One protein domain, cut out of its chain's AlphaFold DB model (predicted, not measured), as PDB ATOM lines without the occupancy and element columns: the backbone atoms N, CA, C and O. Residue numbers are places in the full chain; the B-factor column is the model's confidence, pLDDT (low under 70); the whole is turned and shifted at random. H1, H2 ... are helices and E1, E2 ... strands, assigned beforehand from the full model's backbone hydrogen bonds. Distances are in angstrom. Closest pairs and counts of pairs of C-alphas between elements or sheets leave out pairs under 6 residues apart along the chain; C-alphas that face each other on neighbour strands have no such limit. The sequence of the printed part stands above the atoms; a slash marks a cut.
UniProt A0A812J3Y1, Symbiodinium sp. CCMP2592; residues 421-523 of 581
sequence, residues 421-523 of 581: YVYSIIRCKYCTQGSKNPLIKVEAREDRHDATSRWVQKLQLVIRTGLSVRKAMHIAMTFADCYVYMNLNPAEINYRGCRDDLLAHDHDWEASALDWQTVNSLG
ATOM      1  N   TYR A 421      35.405  27.783  33.775       52.38
ATOM      2  CA  TYR A 421      36.173  26.664  34.345       52.38
ATOM      3  C   TYR A 421      35.455  25.357  33.992       52.38
ATOM      4  O   TYR A 421      34.346  25.119  34.480       52.38
ATOM      5  N   VAL A 422      36.044  24.550  33.103       57.88
ATOM      6  CA  VAL A 422      35.394  23.386  32.472       57.88
ATOM      7  C   VAL A 422      36.227  22.121  32.660       57.88
ATOM      8  O   VAL A 422      37.234  21.921  31.988       57.88
ATOM      9  N   TYR A 423      35.734  21.219  33.503       69.50
ATOM     10  CA  TYR A 423      36.016  19.792  33.392       69.50
ATOM     11  C   TYR A 423      35.033  19.156  32.397       69.50
ATOM     12  O   TYR A 423      33.917  19.645  32.207       69.50
ATOM     13  N   SER A 424      35.382  18.006  31.814       74.44
ATOM     14  CA  SER A 424      34.537  17.286  30.840       74.44
ATOM     15  C   SER A 424      33.099  17.029  31.327       74.44
ATOM     16  O   SER A 424      32.169  16.950  30.521       74.44
ATOM     17  N   ILE A 425      32.924  16.934  32.652       84.56
ATOM     18  CA  ILE A 425      31.679  16.592  33.355       84.56
ATOM     19  C   ILE A 425      31.052  17.805  34.078       84.56
ATOM     20  O   ILE A 425      29.843  17.801  34.310       84.56
ATOM     21  N   ILE A 426      31.822  18.847  34.427       86.12
ATOM     22  CA  ILE A 426      31.372  19.988  35.252       86.12
ATOM     23  C   ILE A 426      31.864  21.302  34.656       86.12
ATOM     24  O   ILE A 426      33.038  21.425  34.326       86.12
ATOM     25  N   ARG A 427      31.005  22.320  34.617       87.75
ATOM     26  CA  ARG A 427      31.403  23.691  34.297       87.75
ATOM     27  C   ARG A 427      30.864  24.706  35.292       87.75
ATOM     28  O   ARG A 427      29.694  24.647  35.682       87.75
ATOM     29  N   CYS A 428      31.706  25.669  35.640       88.38
ATOM     30  CA  CYS A 428      31.320  26.854  36.392       88.38
ATOM     31  C   CYS A 428      31.154  28.028  35.427       88.38
ATOM     32  O   CYS A 428      32.081  28.353  34.694       88.38
ATOM     33  N   LYS A 429      29.978  28.662  35.439       89.19
ATOM     34  CA  LYS A 429      29.672  29.847  34.631       89.19
ATOM     35  C   LYS A 429      29.388  31.041  35.517       89.19
ATOM     36  O   LYS A 429      28.404  31.030  36.264       89.19
ATOM     37  N   TYR A 430      30.165  32.103  35.358       90.31
ATOM     38  CA  TYR A 430      29.786  33.413  35.870       90.31
ATOM     39  C   TYR A 430      28.596  33.978  35.073       90.31
ATOM     40  O   TYR A 430      28.524  33.875  33.848       90.31
ATOM     41  N   CYS A 431      27.613  34.543  35.770       89.69
ATOM     42  CA  CYS A 431      26.374  35.058  35.197       89.69
ATOM     43  C   CYS A 431      25.940  36.341  35.918       89.69
ATOM     44  O   CYS A 431      25.830  36.380  37.142       89.69
ATOM     45  N   THR A 432      25.576  37.371  35.159       88.06
ATOM     46  CA  THR A 432      24.917  38.580  35.671       88.06
ATOM     47  C   THR A 432      23.440  38.550  35.268       88.06
ATOM     48  O   THR A 432      23.087  38.706  34.099       88.06
ATOM     49  N   GLN A 433      22.531  38.300  36.218       79.81
ATOM     50  CA  GLN A 433      21.084  38.280  35.940       79.81
ATOM     51  C   GLN A 433      20.467  39.688  36.027       79.81
ATOM     52  O   GLN A 433      19.621  39.974  36.875       79.81
ATOM     53  N   GLY A 434      20.875  40.559  35.100       83.06
ATOM     54  CA  GLY A 434      20.411  41.947  35.011       83.06
ATOM     55  C   GLY A 434      20.965  42.818  36.141       83.06
ATOM     56  O   GLY A 434      22.103  42.636  36.554       83.06
ATOM     57  N   SER A 435      20.147  43.729  36.676       58.00
ATOM     58  CA  SER A 435      20.479  44.595  37.823       58.00
ATOM     59  C   SER A 435      20.547  43.867  39.177       58.00
ATOM     60  O   SER A 435      20.520  44.503  40.228       58.00
ATOM     61  N   LYS A 436      20.581  42.531  39.173       71.69
ATOM     62  CA  LYS A 436      20.632  41.698  40.376       71.69
ATOM     63  C   LYS A 436      22.038  41.153  40.573       71.69
ATOM     64  O   LYS A 436      22.760  40.930  39.604       71.69
ATOM     65  N   ASN A 437      22.363  40.902  41.839       87.38
ATOM     66  CA  ASN A 437      23.630  40.356  42.314       87.38
ATOM     67  C   ASN A 437      24.231  39.302  41.364       87.38
ATOM     68  O   ASN A 437      23.499  38.403  40.923       87.38
ATOM     69  N   PRO A 438      25.545  39.370  41.078       91.88
ATOM     70  CA  PRO A 438      26.195  38.386  40.229       91.88
ATOM     71  C   PRO A 438      26.101  36.987  40.847       91.88
ATOM     72  O   PRO A 438      25.940  36.818  42.057       91.88
ATOM     73  N   LEU A 439      26.151  35.961  40.005       93.31
ATOM     74  CA  LEU A 439      25.999  34.579  40.442       93.31
ATOM     75  C   LEU A 439      26.866  33.632  39.620       93.31
ATOM     76  O   LEU A 439      27.035  33.816  38.418       93.31
ATOM     77  N   ILE A 440      27.360  32.582  40.266       92.75
ATOM     78  CA  ILE A 440      28.049  31.473  39.608       92.75
ATOM     79  C   ILE A 440      27.085  30.291  39.548       92.75
ATOM     80  O   ILE A 440      26.493  29.893  40.558       92.75
ATOM     81  N   LYS A 441      26.904  29.735  38.351       91.81
ATOM     82  CA  LYS A 441      26.181  28.481  38.131       91.81
ATOM     83  C   LYS A 441      27.186  27.353  37.996       91.81
ATOM     84  O   LYS A 441      28.024  27.410  37.103       91.81
ATOM     85  N   VAL A 442      27.054  26.322  38.823       89.31
ATOM     86  CA  VAL A 442      27.757  25.054  38.608       89.31
ATOM     87  C   VAL A 442      26.780  24.111  37.919       89.31
ATOM     88  O   VAL A 442      25.751  23.719  38.480       89.31
ATOM     89  N   GLU A 443      27.075  23.800  36.664       90.62
ATOM     90  CA  GLU A 443      26.342  22.836  35.854       90.62
ATOM     91  C   GLU A 443      27.187  21.568  35.742       90.62
ATOM     92  O   GLU A 443      28.365  21.646  35.407       90.62
ATOM     93  N   ALA A 444      26.586  20.404  35.978       87.62
ATOM     94  CA  ALA A 444      27.212  19.115  35.710       87.62
ATOM     95  C   ALA A 444      26.400  18.361  34.657       87.62
ATOM     96  O   ALA A 444      25.188  18.557  34.539       87.62
ATOM     97  N   ARG A 445      27.056  17.502  33.887       84.88
ATOM     98  CA  ARG A 445      26.387  16.586  32.964       84.88
ATOM     99  C   ARG A 445      25.434  15.643  33.697       84.88
ATOM    100  O   ARG A 445      25.659  15.295  34.856       84.88
ATOM    101  N   GLU A 446      24.349  15.267  33.026       82.62
ATOM    102  CA  GLU A 446      23.402  14.274  33.537       82.62
ATOM    103  C   GLU A 446      24.031  12.882  33.602       82.62
ATOM    104  O   GLU A 446      23.977  12.243  34.650       82.62
ATOM    105  N   ASP A 447      24.679  12.469  32.512       81.00
ATOM    106  CA  ASP A 447      25.539  11.293  32.472       81.00
ATOM    107  C   ASP A 447      26.995  11.755  32.335       81.00
ATOM    108  O   ASP A 447      27.348  12.508  31.423       81.00
ATOM    109  N   ARG A 448      27.837  11.320  33.277       77.19
ATOM    110  CA  ARG A 448      29.266  11.649  33.333       77.19
ATOM    111  C   ARG A 448      30.083  10.988  32.220       77.19
ATOM    112  O   ARG A 448      31.153  11.491  31.897       77.19
ATOM    113  N   HIS A 449      29.616   9.863  31.680       80.62
ATOM    114  CA  HIS A 449      30.320   9.089  30.658       80.62
ATOM    115  C   HIS A 449      29.924   9.512  29.237       80.62
ATOM    116  O   HIS A 449      30.701   9.323  28.304       80.62
ATOM    117  N   ASP A 450      28.761  10.142  29.071       84.31
ATOM    118  CA  ASP A 450      28.290  10.656  27.787       84.31
ATOM    119  C   ASP A 450      28.617  12.153  27.612       84.31
ATOM    120  O   ASP A 450      27.982  13.048  28.179       84.31
ATOM    121  N   ALA A 451      29.592  12.437  26.742       81.94
ATOM    122  CA  ALA A 451      29.978  13.790  26.340       81.94
ATOM    123  C   ALA A 451      28.921  14.525  25.479       81.94
ATOM    124  O   ALA A 451      29.094  15.708  25.162       81.94
ATOM    125  N   THR A 452      27.793  13.895  25.153       86.56
ATOM    126  CA  THR A 452      26.617  14.528  24.533       86.56
ATOM    127  C   THR A 452      25.485  14.818  25.529       86.56
ATOM    128  O   THR A 452      24.609  15.631  25.225       86.56
ATOM    129  N   SER A 453      25.551  14.268  26.749       86.00
ATOM    130  CA  SER A 453      24.481  14.374  27.747       86.00
ATOM    131  C   SER A 453      24.187  15.819  28.163       86.00
ATOM    132  O   SER A 453      25.055  16.704  28.146       86.00
ATOM    133  N   ARG A 454      22.932  16.086  28.544       88.12
ATOM    134  CA  ARG A 454      22.492  17.446  28.880       88.12
ATOM    135  C   ARG A 454      23.188  17.972  30.136       88.12
ATOM    136  O   ARG A 454      23.389  17.265  31.119       88.12
ATOM    137  N   TRP A 455      23.479  19.269  30.123       85.94
ATOM    138  CA  TRP A 455      23.978  19.987  31.291       85.94
ATOM    139  C   TRP A 455      22.830  20.303  32.250       85.94
ATOM    140  O   TRP A 455      21.874  20.990  31.884       85.94
ATOM    141  N   VAL A 456      22.945  19.831  33.488       86.38
ATOM    142  CA  VAL A 456      21.988  20.039  34.576       86.38
ATOM    143  C   VAL A 456      22.607  20.989  35.598       86.38
ATOM    144  O   VAL A 456      23.692  20.743  36.123       86.38
ATOM    145  N   GLN A 457      21.919  22.087  35.908       86.12
ATOM    146  CA  GLN A 457      22.353  23.008  36.960       86.12
ATOM    147  C   GLN A 457      22.253  22.300  38.324       86.12
ATOM    148  O   GLN A 457      21.155  21.943  38.744       86.12
ATOM    149  N   LYS A 458      23.388  22.093  39.005       82.75
ATOM    150  CA  LYS A 458      23.454  21.427  40.319       82.75
ATOM    151  C   LYS A 458      23.491  22.430  41.469       82.75
ATOM    152  O   LYS A 458      22.816  22.241  42.476       82.75
ATOM    153  N   LEU A 459      24.241  23.522  41.302       86.31
ATOM    154  CA  LEU A 459      24.432  24.547  42.329       86.31
ATOM    155  C   LEU A 459      24.330  25.952  41.727       86.31
ATOM    156  O   LEU A 459      24.702  26.196  40.577       86.31
ATOM    157  N   GLN A 460      23.829  26.890  42.528       90.19
ATOM    158  CA  GLN A 460      23.849  28.317  42.228       90.19
ATOM    159  C   GLN A 460      24.385  29.077  43.440       90.19
ATOM    160  O   GLN A 460      23.766  29.078  44.507       90.19
ATOM    161  N   LEU A 461      25.528  29.731  43.262       88.88
ATOM    162  CA  LEU A 461      26.134  30.614  44.250       88.88
ATOM    163  C   LEU A 461      25.749  32.046  43.887       88.88
ATOM    164  O   LEU A 461      26.201  32.574  42.877       88.88
ATOM    165  N   VAL A 462      24.875  32.666  44.682       91.62
ATOM    166  CA  VAL A 462      24.552  34.093  44.536       91.62
ATOM    167  C   VAL A 462      25.580  34.882  45.333       91.62
ATOM    168  O   VAL A 462      25.643  34.753  46.555       91.62
ATOM    169  N   ILE A 463      26.365  35.702  44.643       91.00
ATOM    170  CA  ILE A 463      27.420  36.520  45.232       91.00
ATOM    171  C   ILE A 463      26.745  37.704  45.926       91.00
ATOM    172  O   ILE A 463      26.242  38.630  45.291       91.00
ATOM    173  N   ARG A 464      26.642  37.632  47.254       89.69
ATOM    174  CA  ARG A 464      26.098  38.711  48.090       89.69
ATOM    175  C   ARG A 464      27.212  39.675  48.497       89.69
ATOM    176  O   ARG A 464      28.386  39.326  48.445       89.69
ATOM    177  N   THR A 465      26.829  40.866  48.945       83.94
ATOM    178  CA  THR A 465      27.726  41.833  49.594       83.94
ATOM    179  C   THR A 465      28.567  41.142  50.674       83.94
ATOM    180  O   THR A 465      28.004  40.548  51.592       83.94
ATOM    181  N   GLY A 466      29.897  41.190  50.539       87.44
ATOM    182  CA  GLY A 466      30.854  40.511  51.427       87.44
ATOM    183  C   GLY A 466      31.462  39.212  50.873       87.44
ATOM    184  O   GLY A 466      32.503  38.784  51.364       87.44
ATOM    185  N   LEU A 467      30.888  38.614  49.822       90.25
ATOM    186  CA  LEU A 467      31.529  37.532  49.068       90.25
ATOM    187  C   LEU A 467      32.159  38.122  47.801       90.25
ATOM    188  O   LEU A 467      31.456  38.708  46.982       90.25
ATOM    189  N   SER A 468      33.475  37.985  47.627       92.44
ATOM    190  CA  SER A 468      34.135  38.386  46.381       92.44
ATOM    191  C   SER A 468      33.859  37.369  45.266       92.44
ATOM    192  O   SER A 468      33.507  36.212  45.523       92.44
ATOM    193  N   VAL A 469      34.044  37.782  44.008       90.38
ATOM    194  CA  VAL A 469      33.953  36.860  42.860       90.38
ATOM    195  C   VAL A 469      35.000  35.747  42.975       90.38
ATOM    196  O   VAL A 469      34.685  34.596  42.686       90.38
ATOM    197  N   ARG A 470      36.199  36.062  43.488       92.00
ATOM    198  CA  ARG A 470      37.272  35.089  43.729       92.00
ATOM    199  C   ARG A 470      36.878  34.051  44.781       92.00
ATOM    200  O   ARG A 470      36.923  32.866  44.465       92.00
ATOM    201  N   LYS A 471      36.386  34.465  45.960       93.88
ATOM    202  CA  LYS A 471      35.853  33.533  46.978       93.88
ATOM    203  C   LYS A 471      34.783  32.619  46.393       93.88
ATOM    204  O   LYS A 471      34.835  31.406  46.563       93.88
ATOM    205  N   ALA A 472      33.822  33.198  45.672       92.31
ATOM    206  CA  ALA A 472      32.748  32.434  45.052       92.31
ATOM    207  C   ALA A 472      33.270  31.419  44.015       92.31
ATOM    208  O   ALA A 472      32.730  30.315  43.934       92.31
ATOM    209  N   MET A 473      34.321  31.762  43.260       91.12
ATOM    210  CA  MET A 473      34.962  30.860  42.301       91.12
ATOM    211  C   MET A 473      35.755  29.747  42.999       91.12
ATOM    212  O   MET A 473      35.570  28.587  42.653       91.12
ATOM    213  N   HIS A 474      36.556  30.045  44.028       94.75
ATOM    214  CA  HIS A 474      37.286  29.025  44.795       94.75
ATOM    215  C   HIS A 474      36.348  28.028  45.498       94.75
ATOM    216  O   HIS A 474      36.606  26.822  45.488       94.75
ATOM    217  N   ILE A 475      35.209  28.496  46.022       93.00
ATOM    218  CA  ILE A 475      34.143  27.625  46.543       93.00
ATOM    219  C   ILE A 475      33.564  26.752  45.415       93.00
ATOM    220  O   ILE A 475      33.382  25.550  45.600       93.00
ATOM    221  N   ALA A 476      33.298  27.320  44.234       91.38
ATOM    222  CA  ALA A 476      32.787  26.572  43.082       91.38
ATOM    223  C   ALA A 476      33.784  25.522  42.549       91.38
ATOM    224  O   ALA A 476      33.369  24.416  42.209       91.38
ATOM    225  N   MET A 477      35.083  25.836  42.529       91.00
ATOM    226  CA  MET A 477      36.163  24.914  42.157       91.00
ATOM    227  C   MET A 477      36.284  23.762  43.155       91.00
ATOM    228  O   MET A 477      36.297  22.609  42.740       91.00
ATOM    229  N   THR A 478      36.261  24.061  44.457       93.69
ATOM    230  CA  THR A 478      36.237  23.046  45.529       93.69
ATOM    231  C   THR A 478      35.058  22.092  45.350       93.69
ATOM    232  O   THR A 478      35.203  20.876  45.427       93.69
ATOM    233  N   PHE A 479      33.879  22.636  45.034       90.81
ATOM    234  CA  PHE A 479      32.693  21.849  44.703       90.81
ATOM    235  C   PHE A 479      32.860  20.966  43.466       90.81
ATOM    236  O   PHE A 479      32.350  19.845  43.451       90.81
ATOM    237  N   ALA A 480      33.521  21.477  42.426       88.69
ATOM    238  CA  ALA A 480      33.770  20.736  41.200       88.69
ATOM    239  C   ALA A 480      34.734  19.567  41.455       88.69
ATOM    240  O   ALA A 480      34.396  18.435  41.116       88.69
ATOM    241  N   ASP A 481      35.862  19.816  42.121       89.62
ATOM    242  CA  ASP A 481      36.835  18.783  42.495       89.62
ATOM    243  C   ASP A 481      36.189  17.706  43.380       89.62
ATOM    244  O   ASP A 481      36.201  16.517  43.053       89.62
ATOM    245  N   CYS A 482      35.477  18.132  44.428       88.69
ATOM    246  CA  CYS A 482      34.717  17.233  45.287       88.69
ATOM    247  C   CYS A 482      33.700  16.385  44.501       88.69
ATOM    248  O   CYS A 482      33.573  15.199  44.779       88.69
ATOM    249  N   TYR A 483      32.978  16.935  43.517       85.94
ATOM    250  CA  TYR A 483      32.034  16.152  42.704       85.94
ATOM    251  C   TYR A 483      32.743  15.132  41.801       85.94
ATOM    252  O   TYR A 483      32.256  14.006  41.676       85.94
ATOM    253  N   VAL A 484      33.878  15.497  41.187       85.00
ATOM    254  CA  VAL A 484      34.690  14.568  40.378       85.00
ATOM    255  C   VAL A 484      35.157  13.397  41.243       85.00
ATOM    256  O   VAL A 484      34.917  12.243  40.889       85.00
ATOM    257  N   TYR A 485      35.749  13.686  42.403       82.62
ATOM    258  CA  TYR A 485      36.283  12.661  43.300       82.62
ATOM    259  C   TYR A 485      35.226  11.841  44.024       82.62
ATOM    260  O   TYR A 485      35.447  10.653  44.259       82.62
ATOM    261  N   MET A 486      34.077  12.435  44.360       75.31
ATOM    262  CA  MET A 486      32.988  11.690  44.981       75.31
ATOM    263  C   MET A 486      32.563  10.525  44.095       75.31
ATOM    264  O   MET A 486      32.371   9.437  44.620       75.31
ATOM    265  N   ASN A 487      32.423  10.736  42.777       68.19
ATOM    266  CA  ASN A 487      32.086   9.711  41.773       68.19
ATOM    267  C   ASN A 487      30.854   8.825  42.125       68.19
ATOM    268  O   ASN A 487      30.619   7.772  41.523       68.19
ATOM    269  N   LEU A 488      30.075   9.280  43.107       59.25
ATOM    270  CA  LEU A 488      28.960   8.639  43.792       59.25
ATOM    271  C   LEU A 488      27.654   9.265  43.309       59.25
ATOM    272  O   LEU A 488      27.656  10.359  42.742       59.25
ATOM    273  N   ASN A 489      26.540   8.566  43.542       63.88
ATOM    274  CA  ASN A 489      25.205   8.957  43.093       63.88
ATOM    275  C   ASN A 489      24.957  10.472  43.255       63.88
ATOM    276  O   ASN A 489      24.781  10.945  44.381       63.88
ATOM    277  N   PRO A 490      24.841  11.253  42.160       66.06
ATOM    278  CA  PRO A 490      24.606  12.695  42.253       66.06
ATOM    279  C   PRO A 490      23.209  13.047  42.800       66.06
ATOM    280  O   PRO A 490      22.892  14.232  42.920       66.06
ATOM    281  N   ALA A 491      22.390  12.031  43.100       68.75
ATOM    282  CA  ALA A 491      21.132  12.098  43.838       68.75
ATOM    283  C   ALA A 491      21.310  12.113  45.374       68.75
ATOM    284  O   ALA A 491      20.409  12.566  46.072       68.75
ATOM    285  N   GLU A 492      22.443  11.635  45.902       72.62
ATOM    286  CA  GLU A 492      22.709  11.525  47.348       72.62
ATOM    287  C   GLU A 492      23.478  12.736  47.907       72.62
ATOM    288  O   GLU A 492      23.399  13.032  49.099       72.62
ATOM    289  N   ILE A 493      24.183  13.486  47.050       81.38
ATOM    290  CA  ILE A 493      24.932  14.685  47.450       81.38
ATOM    291  C   ILE A 493      23.958  15.821  47.794       81.38
ATOM    292  O   ILE A 493      23.329  16.424  46.920       81.38
ATOM    293  N   ASN A 494      23.882  16.184  49.075       87.12
ATOM    294  CA  ASN A 494      23.151  17.366  49.523       87.12
ATOM    295  C   ASN A 494      23.967  18.642  49.242       87.12
ATOM    296  O   ASN A 494      24.559  19.221  50.151       87.12
ATOM    297  N   TYR A 495      23.963  19.116  47.990       85.62
ATOM    298  CA  TYR A 495      24.705  20.316  47.556       85.62
ATOM    299  C   TYR A 495      24.477  21.547  48.438       85.62
ATOM    300  O   TYR A 495      25.377  22.369  48.595       85.62
ATOM    301  N   ARG A 496      23.273  21.703  49.006       87.44
ATOM    302  CA  ARG A 496      22.976  22.817  49.911       87.44
ATOM    303  C   ARG A 496      23.688  22.638  51.251       87.44
ATOM    304  O   ARG A 496      24.326  23.582  51.696       87.44
ATOM    305  N   GLY A 497      23.617  21.445  51.838       91.56
ATOM    306  CA  GLY A 497      24.358  21.095  53.052       91.56
ATOM    307  C   GLY A 497      25.867  21.244  52.863       91.56
ATOM    308  O   GLY A 497      26.496  21.965  53.622       91.56
ATOM    309  N   CYS A 498      26.427  20.687  51.785       90.94
ATOM    310  CA  CYS A 498      27.837  20.862  51.424       90.94
ATOM    311  C   CYS A 498      28.248  22.339  51.322       90.94
ATOM    312  O   CYS A 498      29.341  22.716  51.728       90.94
ATOM    313  N   ARG A 499      27.373  23.194  50.777       89.25
ATOM    314  CA  ARG A 499      27.675  24.618  50.593       89.25
ATOM    315  C   ARG A 499      27.673  25.328  51.933       89.25
ATOM    316  O   ARG A 499      28.547  26.146  52.187       89.25
ATOM    317  N   ASP A 500      26.665  25.039  52.743       91.88
ATOM    318  CA  ASP A 500      26.487  25.669  54.039       91.88
ATOM    319  C   ASP A 500      27.603  25.198  55.008       91.88
ATOM    320  O   ASP A 500      28.102  26.021  55.769       91.88
ATOM    321  N   ASP A 501      28.107  23.961  54.876       94.50
ATOM    322  CA  ASP A 501      29.314  23.462  55.562       94.50
ATOM    323  C   ASP A 501      30.603  24.179  55.099       94.50
ATOM    324  O   ASP A 501      31.360  24.664  55.936       94.50
ATOM    325  N   LEU A 502      30.857  24.296  53.783       93.44
ATOM    326  CA  LEU A 502      32.046  25.002  53.259       93.44
ATOM    327  C   LEU A 502      32.050  26.499  53.608       93.44
ATOM    328  O   LEU A 502      33.109  27.072  53.845       93.44
ATOM    329  N   LEU A 503      30.877  27.138  53.633       90.88
ATOM    330  CA  LEU A 503      30.723  28.543  54.029       90.88
ATOM    331  C   LEU A 503      30.833  28.756  55.545       90.88
ATOM    332  O   LEU A 503      31.141  29.869  55.966       90.88
ATOM    333  N   ALA A 504      30.553  27.730  56.352       93.69
ATOM    334  CA  ALA A 504      30.745  27.758  57.801       93.69
ATOM    335  C   ALA A 504      32.190  27.431  58.215       93.69
ATOM    336  O   ALA A 504      32.575  27.728  59.345       93.69
ATOM    337  N   HIS A 505      32.980  26.824  57.326       94.94
ATOM    338  CA  HIS A 505      34.387  26.547  57.575       94.94
ATOM    339  C   HIS A 505      35.243  27.816  57.450       94.94
ATOM    340  O   HIS A 505      35.183  28.524  56.442       94.94
ATOM    341  N   ASP A 506      36.099  28.057  58.446       95.38
ATOM    342  CA  ASP A 506      37.051  29.173  58.484       95.38
ATOM    343  C   ASP A 506      38.277  28.876  57.599       95.38
ATOM    344  O   ASP A 506      39.374  28.579  58.066       95.38
ATOM    345  N   HIS A 507      38.050  28.849  56.281       96.06
ATOM    346  CA  HIS A 507      39.099  28.776  55.260       96.06
ATOM    347  C   HIS A 507      39.234  30.124  54.548       96.06
ATOM    348  O   HIS A 507      38.227  30.773  54.241       96.06
ATOM    349  N   ASP A 508      40.464  30.536  54.225       96.81
ATOM    350  CA  ASP A 508      40.683  31.748  53.434       96.81
ATOM    351  C   ASP A 508      40.400  31.500  51.947       96.81
ATOM    352  O   ASP A 508      41.279  31.260  51.116       96.81
ATOM    353  N   TRP A 509      39.121  31.627  51.617       95.12
ATOM    354  CA  TRP A 509      38.607  31.543  50.260       95.12
ATOM    355  C   TRP A 509      39.173  32.613  49.296       95.12
ATOM    356  O   TRP A 509      38.954  32.471  48.095       95.12
ATOM    357  N   GLU A 510      39.879  33.673  49.735       94.75
ATOM    358  CA  GLU A 510      40.625  34.541  48.791       94.75
ATOM    359  C   GLU A 510      41.936  33.898  48.326       94.75
ATOM    360  O   GLU A 510      42.358  34.135  47.191       94.75
ATOM    361  N   ALA A 511      42.586  33.115  49.191       96.56
ATOM    362  CA  ALA A 511      43.910  32.559  48.942       96.56
ATOM    363  C   ALA A 511      43.857  31.359  47.988       96.56
ATOM    364  O   ALA A 511      44.592  31.334  47.000       96.56
ATOM    365  N   SER A 512      42.980  30.384  48.247       96.50
ATOM    366  CA  SER A 512      42.882  29.170  47.429       96.50
ATOM    367  C   SER A 512      41.511  28.492  47.494       96.50
ATOM    368  O   SER A 512      40.736  28.679  48.435       96.50
ATOM    369  N   ALA A 513      41.242  27.632  46.510       96.44
ATOM    370  CA  ALA A 513      40.288  26.535  46.663       96.44
ATOM    371  C   ALA A 513      40.850  25.456  47.612       96.44
ATOM    372  O   ALA A 513      42.052  25.435  47.892       96.44
ATOM    373  N   LEU A 514      39.979  24.565  48.088       96.25
ATOM    374  CA  LEU A 514      40.364  23.330  48.767       96.25
ATOM    375  C   LEU A 514      40.272  22.166  47.777       96.25
ATOM    376  O   LEU A 514      39.351  22.120  46.960       96.25
ATOM    377  N   ASP A 515      41.198  21.219  47.880       94.81
ATOM    378  CA  ASP A 515      41.055  19.912  47.241       94.81
ATOM    379  C   ASP A 515      40.099  19.003  48.037       94.81
ATOM    380  O   ASP A 515      39.797  19.229  49.217       94.81
ATOM    381  N   TRP A 516      39.612  17.943  47.394       92.06
ATOM    382  CA  TRP A 516      38.718  16.978  48.031       92.06
ATOM    383  C   TRP A 516      39.358  16.269  49.235       92.06
ATOM    384  O   TRP A 516      38.631  15.857  50.140       92.06
ATOM    385  N   GLN A 517      40.689  16.094  49.263       93.94
ATOM    386  CA  GLN A 517      41.382  15.387  50.350       93.94
ATOM    387  C   GLN A 517      41.288  16.191  51.640       93.94
ATOM    388  O   GLN A 517      40.986  15.641  52.700       93.94
ATOM    389  N   THR A 518      41.472  17.502  51.517       95.50
ATOM    390  CA  THR A 518      41.304  18.475  52.585       95.50
ATOM    391  C   THR A 518      39.837  18.552  52.998       95.50
ATOM    392  O   THR A 518      39.528  18.409  54.174       95.50
ATOM    393  N   VAL A 519      38.892  18.652  52.055       95.12
ATOM    394  CA  VAL A 519      37.452  18.650  52.390       95.12
ATOM    395  C   VAL A 519      37.016  17.364  53.112       95.12
ATOM    396  O   VAL A 519      36.210  17.423  54.044       95.12
ATOM    397  N   ASN A 520      37.570  16.208  52.739       92.94
ATOM    398  CA  ASN A 520      37.311  14.935  53.409       92.94
ATOM    399  C   ASN A 520      37.969  14.861  54.801       92.94
ATOM    400  O   ASN A 520      37.343  14.356  55.731       92.94
ATOM    401  N   SER A 521      39.194  15.374  54.977       94.75
ATOM    402  CA  SER A 521      39.876  15.382  56.284       94.75
ATOM    403  C   SER A 521      39.241  16.351  57.288       94.75
ATOM    404  O   SER A 521      39.259  16.079  58.488       94.75
ATOM    405  N   LEU A 522      38.585  17.412  56.806       95.44
ATOM    406  CA  LEU A 522      37.746  18.306  57.610       95.44
ATOM    407  C   LEU A 522      36.474  17.636  58.165       95.44
ATOM    408  O   LEU A 522      35.823  18.201  59.043       95.44
ATOM    409  N   GLY A 523      36.094  16.449  57.673       94.38
ATOM    410  CA  GLY A 523      34.963  15.680  58.205       94.38
ATOM    411  C   GLY A 523      33.606  16.387  58.086       94.38
ATOM    412  O   GLY A 523      32.725  16.171  58.923       94.38
TER     413      GLY A 523
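AT A GLANCE: This is residues 421 to 523 of the 581 residues of a protein of Symbiodinium sp. CCMP2592 (UniProt A0A812J3Y1). A twisted antiparallel sheet of three strands has one long helix, H1, running along one face, and its other face is bare. Short H2 sits near H1 and the E3 edge, and short H3 meets H1 at Trp 516, the first residue of H3, about perpendicular to H1 and on its side away from the sheet. The printed part has 103 residues, with E1, E2, E3, H1, H2, H3 in chain order, in the mixed class of helices and strands. It is compact, with a radius of gyration of the C-alphas of 13.5 A, and flat, spanning 38 by 38 by 21 A.

IN THESE COORDINATES: E1, residues 426 to 431, begins at C-alpha (31.372, 19.988, 35.252) and is 15.9 A long. E2, residues 439 to 445, is 19.5 A, and E3, residues 455 to 462, is 19.4 A, bending by 58 degrees at residue 458. H1, residues 469 to 486, is 25.3 A; H2, residues 495 to 504, is 14.0 A; H3, residues 516 to 521, is 8.5 A and ends at C-alpha (39.876, 15.382, 56.284).

HOW THE PARTS SIT: The strands form a meander, each the antiparallel neighbour of the one before: N 429 and O 441 are 2.9 A apart, N 442 and O 459 2.9 A. H1 is on the sheet at a height of 9.2 A, over E2, at 15 degrees on the local plane. H2 only grazes the sheet with residues 495 to 499. H1 touches H3 with residues 478 to 485 alone, about perpendicular at 82 degrees; the closest C-alphas, of Cys 482 and Trp 516, are 4.9 A apart. Every O i to N i+4 pair in H1, H2 and H3 is within hydrogen-bond range.

THE WHOLE: The printed part has no cut. The link H2 to H3 is long, 11 residues. Residues 421 to 423, 435 and 487 to 491 are under pLDDT 70.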